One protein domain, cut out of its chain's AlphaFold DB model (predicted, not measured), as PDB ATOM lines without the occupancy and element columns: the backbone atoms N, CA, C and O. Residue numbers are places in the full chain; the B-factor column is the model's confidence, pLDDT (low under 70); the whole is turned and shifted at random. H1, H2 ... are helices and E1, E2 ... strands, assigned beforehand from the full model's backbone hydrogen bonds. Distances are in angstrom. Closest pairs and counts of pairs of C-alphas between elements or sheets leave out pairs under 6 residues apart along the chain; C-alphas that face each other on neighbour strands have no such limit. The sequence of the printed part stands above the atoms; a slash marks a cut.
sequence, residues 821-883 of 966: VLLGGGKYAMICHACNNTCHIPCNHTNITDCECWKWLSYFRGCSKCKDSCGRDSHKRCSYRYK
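This is residues 821 to 883 of the 966 residues of the protein "Ig-like domain-containing protein" of Stichopus japonicus (UniProt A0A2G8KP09). With little regular structure, a small antiparallel sheet, order E2, E1, E3, sits near the middle, and two long loops lead to the short helix H1 and back. E4 pairs with residues 821 to 822. The 63 printed residues, one named helix and four named strands among them, run E1, E2, H1, E3, E4; named elements hold only 22, class mixed. The whole is compact, radius of gyration of the C-alphas 11.0 A, spans 32 by 24 by 15 A.

Find C-alpha 829 at (158.979, 183.502, 177.552), where E1, residues 829 to 832, begins its 10.0 A. E2 is residues 837 to 840, 9.1 A; E3, 875 to 878, 9.5 A; H1, 853 to 859, 10.5 A. E4, 880 to 882, 6.9 A, ends at (150.048, 184.046, 176.971).

At inner strand E1, look for N 831 and O 876 of E3, 2.9 A, and O 830 and N 839 of E2, 2.8 A, within hydrogen-bond range; E1 and E2 form a hairpin. E2, H1, E3 make a split strand-helix-strand unit, two strands of one sheet with a helix between them along the chain and E1 between them in the sheet, crossover right-handed. H1, every O i to N i+4 pair within range, is only just not on the sheet, with 4 pairs of C-alphas within 10 A. E4's closest C-alphas to E1 are Arg 881 and Ala 829, 5.7 A.

The farthest C-alphas, Gly 825 and Asp 868, are 32.6 A apart. The printed part has no cut; links E2 to H1 and H1 to E3 are long. Confidence is under 70 at residues 846, 848 to 850 and 852 to 860.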
ATOM      1  N   VAL A 821     149.930 180.387 180.355       80.50
ATOM      2  CA  VAL A 821     150.362 178.989 180.387       80.50
ATOM      3  C   VAL A 821     151.730 178.953 181.051       80.50
ATOM      4  O   VAL A 821     152.708 179.448 180.481       80.50
ATOM      5  N   LEU A 822     151.799 178.368 182.250       82.31
ATOM      6  CA  LEU A 822     153.054 178.128 182.962       82.31
ATOM      7  C   LEU A 822     153.988 177.237 182.136       82.31
ATOM      8  O   LEU A 822     153.579 176.263 181.503       82.31
ATOM      9  N   LEU A 823     155.270 177.581 182.156       81.19
ATOM     10  CA  LEU A 823     156.324 176.892 181.431       81.19
ATOM     11  C   LEU A 823     157.083 175.976 182.390       81.19
ATOM     12  O   LEU A 823     157.420 176.362 183.507       81.19
ATOM     13  N   GLY A 824     157.364 174.749 181.941       78.88
ATOM     14  CA  GLY A 824     158.140 173.787 182.726       78.88
ATOM     15  C   GLY A 824     159.507 174.353 183.130       78.88
ATOM     16  O   GLY A 824     160.137 175.063 182.344       78.88
ATOM     17  N   GLY A 825     159.946 174.032 184.351       77.69
ATOM     18  CA  GLY A 825     161.108 174.643 185.006       77.69
ATOM     19  C   GLY A 825     162.346 174.772 184.110       77.69
ATOM     20  O   GLY A 825     162.709 173.846 183.386       77.69
ATOM     21  N   GLY A 826     162.976 175.949 184.150       76.94
ATOM     22  CA  GLY A 826     164.105 176.313 183.287       76.94
ATOM     23  C   GLY A 826     163.716 176.893 181.919       76.94
ATOM     24  O   GLY A 826     164.594 177.377 181.209       76.94
ATOM     25  N   LYS A 827     162.428 176.898 181.545       83.94
ATOM     26  CA  LYS A 827     161.928 177.579 180.339       83.94
ATOM     27  C   LYS A 827     161.227 178.883 180.700       83.94
ATOM     28  O   LYS A 827     160.470 178.951 181.663       83.94
ATOM     29  N   TYR A 828     161.425 179.894 179.860       84.88
ATOM     30  CA  TYR A 828     160.807 181.208 180.003       84.88
ATOM     31  C   TYR A 828     160.270 181.716 178.662       84.88
ATOM     32  O   TYR A 828     160.693 181.256 177.599       84.88
ATOM     33  N   ALA A 829     159.384 182.707 178.707       88.31
ATOM     34  CA  ALA A 829     158.979 183.502 177.552       88.31
ATOM     35  C   ALA A 829     159.263 184.987 177.802       88.31
ATOM     36  O   ALA A 829     159.338 185.429 178.950       88.31
ATOM     37  N   MET A 830     159.402 185.764 176.725       86.12
ATOM     38  CA  MET A 830     159.409 187.227 176.815       86.12
ATOM     39  C   MET A 830     158.007 187.769 176.561       86.12
ATOM     40  O   MET A 830     157.395 187.463 175.535       86.12
ATOM     41  N   ILE A 831     157.515 188.587 177.487       87.56
ATOM     42  CA  ILE A 831     156.181 189.185 177.472       87.56
ATOM     43  C   ILE A 831     156.296 190.703 177.389       87.56
ATOM     44  O   ILE A 831     156.999 191.318 178.187       87.56
ATOM     45  N   CYS A 832     155.570 191.303 176.444       88.50
ATOM     46  CA  CYS A 832     155.308 192.737 176.422       88.50
ATOM     47  C   CYS A 832     154.117 193.050 177.339       88.50
ATOM     48  O   CYS A 832     152.983 192.697 177.008       88.50
ATOM     49  N   HIS A 833     154.362 193.737 178.456       85.06
ATOM     50  CA  HIS A 833     153.325 194.186 179.396       85.06
ATOM     51  C   HIS A 833     152.501 195.372 178.880       85.06
ATOM     52  O   HIS A 833     151.415 195.617 179.387       85.06
ATOM     53  N   ALA A 834     152.967 196.094 177.854       85.00
ATOM     54  CA  ALA A 834     152.182 197.172 177.243       85.00
ATOM     55  C   ALA A 834     150.976 196.654 176.426       85.00
ATOM     56  O   ALA A 834     150.096 197.431 176.075       85.00
ATOM     57  N   CYS A 835     150.933 195.354 176.106       86.06
ATOM     58  CA  CYS A 835     149.850 194.742 175.326       86.06
ATOM     59  C   CYS A 835     149.572 193.270 175.681       86.06
ATOM     60  O   CYS A 835     149.040 192.543 174.839       86.06
ATOM     61  N   ASN A 836     150.019 192.817 176.860       87.94
ATOM     62  CA  ASN A 836     149.915 191.444 177.370       87.94
ATOM     63  C   ASN A 836     150.095 190.369 176.284       87.94
ATOM     64  O   ASN A 836     149.208 189.571 175.993       87.94
ATOM     65  N   ASN A 837     151.257 190.392 175.623       86.31
ATOM     66  CA  ASN A 837     151.535 189.516 174.485       86.31
ATOM     67  C   ASN A 837     152.908 188.857 174.601       86.31
ATOM     68  O   ASN A 837     153.917 189.539 174.790       86.31
ATOM     69  N   THR A 838     152.967 187.536 174.422       88.88
ATOM     70  CA  THR A 838     154.241 186.819 174.306       88.88
ATOM     71  C   THR A 838     154.902 187.131 172.968       88.88
ATOM     72  O   THR A 838     154.335 186.886 171.906       88.88
ATOM     73  N   CYS A 839     156.112 187.681 173.025       85.00
ATOM     74  CA  CYS A 839     156.880 188.099 171.855       85.00
ATOM     75  C   CYS A 839     157.754 186.969 171.299       85.00
ATOM     76  O   CYS A 839     157.927 186.888 170.088       85.00
ATOM     77  N   HIS A 840     158.279 186.088 172.160       82.56
ATOM     78  CA  HIS A 840     158.865 184.807 171.754       82.56
ATOM     79  C   HIS A 840     158.889 183.797 172.913       82.56
ATOM     80  O   HIS A 840     158.838 184.165 174.092       82.56
ATOM     81  N   ILE A 841     159.021 182.522 172.551       86.25
ATOM     82  CA  ILE A 841     159.239 181.375 173.435       86.25
ATOM     83  C   ILE A 841     159.980 180.276 172.636       86.25
ATOM     84  O   ILE A 841     159.649 180.090 171.465       86.25
ATOM     85  N   PRO A 842     160.939 179.530 173.220       84.38
ATOM     86  CA  PRO A 842     161.529 179.707 174.546       84.38
ATOM     87  C   PRO A 842     162.635 180.774 174.568       84.38
ATOM     88  O   PRO A 842     163.376 180.958 173.607       84.38
ATOM     89  N   CYS A 843     162.766 181.457 175.702       82.12
ATOM     90  CA  CYS A 843     163.893 182.326 176.016       82.12
ATOM     91  C   CYS A 843     164.927 181.516 176.818       82.12
ATOM     92  O   CYS A 843     164.786 181.370 178.031       82.12
ATOM     93  N   ASN A 844     165.938 180.959 176.140       79.38
ATOM     94  CA  ASN A 844     166.922 180.041 176.746       79.38
ATOM     95  C   ASN A 844     168.080 180.739 177.493       79.38
ATOM     96  O   ASN A 844     168.894 180.067 178.122       79.38
ATOM     97  N   HIS A 845     168.193 182.066 177.409       76.06
ATOM     98  CA  HIS A 845     169.293 182.821 178.018       76.06
ATOM     99  C   HIS A 845     168.973 183.175 179.474       76.06
ATOM    100  O   HIS A 845     167.837 183.521 179.795       76.06
ATOM    101  N   THR A 846     169.969 183.144 180.359       69.31
ATOM    102  CA  THR A 846     169.803 183.500 181.781       69.31
ATOM    103  C   THR A 846     169.771 185.012 182.005       69.31
ATOM    104  O   THR A 846     169.011 185.487 182.843       69.31
ATOM    105  N   ASN A 847     170.484 185.798 181.196       70.94
ATOM    106  CA  ASN A 847     170.407 187.263 181.181       70.94
ATOM    107  C   ASN A 847     169.461 187.760 180.063       70.94
ATOM    108  O   ASN A 847     169.209 187.037 179.096       70.94
ATOM    109  N   ILE A 848     168.880 188.957 180.193       65.06
ATOM    110  CA  ILE A 848     167.952 189.531 179.197       65.06
ATOM    111  C   ILE A 848     168.687 190.164 178.005       65.06
ATOM    112  O   ILE A 848     168.212 190.061 176.876       65.06
ATOM    113  N   THR A 849     169.870 190.741 178.242       69.19
ATOM    114  CA  THR A 849     170.726 191.369 177.218       69.19
ATOM    115  C   THR A 849     171.250 190.384 176.179       69.19
ATOM    116  O   THR A 849     171.522 190.771 175.046       69.19
ATOM    117  N   ASP A 850     171.367 189.113 176.562       69.44
ATOM    118  CA  ASP A 850     172.102 188.095 175.803       69.44
ATOM    119  C   ASP A 850     171.183 187.310 174.850       69.44
ATOM    120  O   ASP A 850     171.642 186.482 174.067       69.44
ATOM    121  N   CYS A 851     169.875 187.577 174.905       70.31
ATOM    122  CA  CYS A 851     168.874 187.028 173.996       70.31
ATOM    123  C   CYS A 851     169.109 187.595 172.588       70.31
ATOM    124  O   CYS A 851     168.938 188.793 172.381       70.31
ATOM    125  N   GLU A 852     169.426 186.780 171.578       66.94
ATOM    126  CA  GLU A 852     169.629 187.302 170.206       66.94
ATOM    127  C   GLU A 852     168.375 188.001 169.642       66.94
ATOM    128  O   GLU A 852     168.452 188.991 168.915       66.94
ATOM    129  N   CYS A 853     167.219 187.551 170.122       66.56
ATOM    130  CA  CYS A 853     165.913 188.206 170.194       66.56
ATOM    131  C   CYS A 853     165.961 189.748 170.333       66.56
ATOM    132  O   CYS A 853     165.188 190.464 169.697       66.56
ATOM    133  N   TRP A 854     166.859 190.266 171.178       66.62
ATOM    134  CA  TRP A 854     167.020 191.696 171.460       66.62
ATOM    135  C   TRP A 854     167.744 192.458 170.349       66.62
ATOM    136  O   TRP A 854     167.454 193.636 170.157       66.62
ATOM    137  N   LYS A 855     168.625 191.812 169.571       65.75
ATOM    138  CA  LYS A 855     169.210 192.428 168.363       65.75
ATOM    139  C   LYS A 855     168.092 192.744 167.361       65.75
ATOM    140  O   LYS A 855     168.039 193.849 166.831       65.75
ATOM    141  N   TRP A 856     167.135 191.827 167.208       63.56
ATOM    142  CA  TRP A 856     165.932 192.022 166.388       63.56
ATOM    143  C   TRP A 856     165.047 193.174 166.905       63.56
ATOM    144  O   TRP A 856     164.734 194.093 166.151       63.56
ATOM    145  N   LEU A 857     164.725 193.188 168.206       59.16
ATOM    146  CA  LEU A 857     163.958 194.270 168.860       59.16
ATOM    147  C   LEU A 857     164.705 195.618 168.963       59.16
ATOM    148  O   LEU A 857     164.099 196.628 169.306       59.16
ATOM    149  N   SER A 858     166.011 195.658 168.687       59.75
ATOM    150  CA  SER A 858     166.766 196.914 168.552       59.75
ATOM    151  C   SER A 858     166.651 197.533 167.154       59.75
ATOM    152  O   SER A 858     166.862 198.732 166.999       59.75
ATOM    153  N   TYR A 859     166.284 196.721 166.156       63.53
ATOM    154  CA  TYR A 859     166.093 197.141 164.766       63.53
ATOM    155  C   TYR A 859     164.626 197.482 164.472       63.53
ATOM    156  O   TYR A 859     164.331 198.478 163.815       63.53
ATOM    157  N   PHE A 860     163.700 196.679 165.002       58.78
ATOM    158  CA  PHE A 860     162.266 196.946 164.955       58.78
ATOM    159  C   PHE A 860     161.823 197.613 166.254       58.78
ATOM    160  O   PHE A 860     161.873 197.004 167.320       58.78
ATOM    161  N   ARG A 861     161.383 198.872 166.162       71.81
ATOM    162  CA  ARG A 861     160.870 199.636 167.302       71.81
ATOM    163  C   ARG A 861     159.585 198.989 167.831       71.81
ATOM    164  O   ARG A 861     158.523 199.129 167.229       71.81
ATOM    165  N   GLY A 862     159.686 198.307 168.967       76.88
ATOM    166  CA  GLY A 862     158.555 197.664 169.635       76.88
ATOM    167  C   GLY A 862     158.210 196.268 169.099       76.88
ATOM    168  O   GLY A 862     158.948 195.666 168.320       76.88
ATOM    169  N   CYS A 863     157.098 195.710 169.578       83.44
ATOM    170  CA  CYS A 863     156.705 194.325 169.312       83.44
ATOM    171  C   CYS A 863     155.659 194.206 168.190       83.44
ATOM    172  O   CYS A 863     155.122 195.196 167.697       83.44
ATOM    173  N   SER A 864     155.319 192.972 167.805       80.50
ATOM    174  CA  SER A 864     154.381 192.686 166.706       80.50
ATOM    175  C   SER A 864     152.969 193.270 166.879       80.50
ATOM    176  O   SER A 864     152.286 193.459 165.873       80.50
ATOM    177  N   LYS A 865     152.542 193.582 168.113       83.75
ATOM    178  CA  LYS A 865     151.310 194.346 168.401       83.75
ATOM    179  C   LYS A 865     151.587 195.841 168.617       83.75
ATOM    180  O   LYS A 865     150.948 196.672 167.984       83.75
ATOM    181  N   CYS A 866     152.553 196.187 169.469       84.19
ATOM    182  CA  CYS A 866     152.930 197.571 169.776       84.19
ATOM    183  C   CYS A 866     154.083 198.061 168.891       84.19
ATOM    184  O   CYS A 866     155.213 198.217 169.363       84.19
ATOM    185  N   LYS A 867     153.791 198.339 167.616       80.12
ATOM    186  CA  LYS A 867     154.722 199.065 166.735       80.12
ATOM    187  C   LYS A 867     154.998 200.454 167.316       80.12
ATOM    188  O   LYS A 867     154.059 201.136 167.727       80.12
ATOM    189  N   ASP A 868     156.275 200.816 167.413       77.88
ATOM    190  CA  ASP A 868     156.825 202.082 167.927       77.88
ATOM    191  C   ASP A 868     156.423 202.483 169.367       77.88
ATOM    192  O   ASP A 868     156.883 203.505 169.869       77.88
ATOM    193  N   SER A 869     155.608 201.680 170.060       79.12
ATOM    194  CA  SER A 869     154.854 202.095 171.257       79.12
ATOM    195  C   SER A 869     155.180 201.322 172.538       79.12
ATOM    196  O   SER A 869     154.755 201.738 173.613       79.12
ATOM    197  N   CYS A 870     155.957 200.235 172.472       83.75
ATOM    198  CA  CYS A 870     156.488 199.567 173.663       83.75
ATOM    199  C   CYS A 870     158.021 199.636 173.718       83.75
ATOM    200  O   CYS A 870     158.720 199.375 172.738       83.75
ATOM    201  N   GLY A 871     158.540 200.004 174.888       79.62
ATOM    202  CA  GLY A 871     159.967 200.181 175.124       79.62
ATOM    203  C   GLY A 871     160.679 198.890 175.527       79.62
ATOM    204  O   GLY A 871     160.083 197.816 175.658       79.62
ATOM    205  N   ARG A 872     161.979 199.020 175.795       75.31
ATOM    206  CA  ARG A 872     162.820 197.964 176.375       75.31
ATOM    207  C   ARG A 872     162.215 197.421 177.673       75.31
ATOM    208  O   ARG A 872     162.000 196.221 177.798       75.31
ATOM    209  N   ASP A 873     161.864 198.321 178.583       81.88
ATOM    210  CA  ASP A 873     161.426 198.002 179.948       81.88
ATOM    211  C   ASP A 873     159.965 197.517 180.009       81.88
ATOM    212  O   ASP A 873     159.529 196.916 180.992       81.88
ATOM    213  N   SER A 874     159.218 197.694 178.911       83.56
ATOM    214  CA  SER A 874     157.905 197.078 178.698       83.56
ATOM    215  C   SER A 874     157.983 195.556 178.509       83.56
ATOM    216  O   SER A 874     156.942 194.900 178.552       83.56
ATOM    217  N   HIS A 875     159.175 194.987 178.287       85.12
ATOM    218  CA  HIS A 875     159.375 193.561 178.037       85.12
ATOM    219  C   HIS A 875     160.055 192.864 179.220       85.12
ATOM    220  O   HIS A 875     161.234 193.094 179.485       85.12
ATOM    221  N   LYS A 876     159.352 191.941 179.887       85.75
ATOM    222  CA  LYS A 876     159.920 191.124 180.974       85.75
ATOM    223  C   LYS A 876     159.973 189.649 180.601       85.75
ATOM    224  O   LYS A 876     159.237 189.174 179.734       85.75
ATOM    225  N   ARG A 877     160.877 188.930 181.267       83.06
ATOM    226  CA  ARG A 877     160.951 187.471 181.220       83.06
ATOM    227  C   ARG A 877     159.994 186.889 182.253       83.06
ATOM    228  O   ARG A 877     160.116 187.202 183.434       83.06
ATOM    229  N   CYS A 878     159.110 186.004 181.813       84.25
ATOM    230  CA  CYS A 878     158.133 185.338 182.667       84.25
ATOM    231  C   CYS A 878     158.298 183.814 182.593       84.25
ATOM    232  O   CYS A 878     158.675 183.259 181.558       84.25
ATOM    233  N   SER A 879     157.978 183.130 183.694       84.94
ATOM    234  CA  SER A 879     157.824 181.666 183.773       84.94
ATOM    235  C   SER A 879     156.507 181.170 183.158       84.94
ATOM    236  O   SER A 879     156.171 179.996 183.266       84.94
ATOM    237  N   TYR A 880     155.763 182.058 182.501       83.81
ATOM    238  CA  TYR A 880     154.537 181.787 181.766       83.81
ATOM    239  C   TYR A 880     154.583 182.467 180.391       83.81
ATOM    240  O   TYR A 880     155.357 183.402 180.171       83.81
ATOM    241  N   ARG A 881     153.736 182.014 179.465       87.75
ATOM    242  CA  ARG A 881     153.397 182.722 178.217       87.75
ATOM    243  C   ARG A 881     151.906 183.024 178.168       87.75
ATOM    244  O   ARG A 881     151.152 182.334 178.835       87.75
ATOM    245  N   TYR A 882     151.467 183.943 177.318       82.75
ATOM    246  CA  TYR A 882     150.048 184.046 176.971       82.75
ATOM    247  C   TYR A 882     149.625 182.927 175.994       82.75
ATOM    248  O   TYR A 882     150.438 182.447 175.187       82.75
ATOM    249  N   LYS A 883     148.359 182.495 176.069       78.25
ATOM    250  CA  LYS A 883     147.715 181.660 175.041       78.25
ATOM    251  C   LYS A 883     147.663 182.422 173.712       78.25
ATOM    252  O   LYS A 883     147.557 183.648 173.691       78.25
TER     253      LYS A 883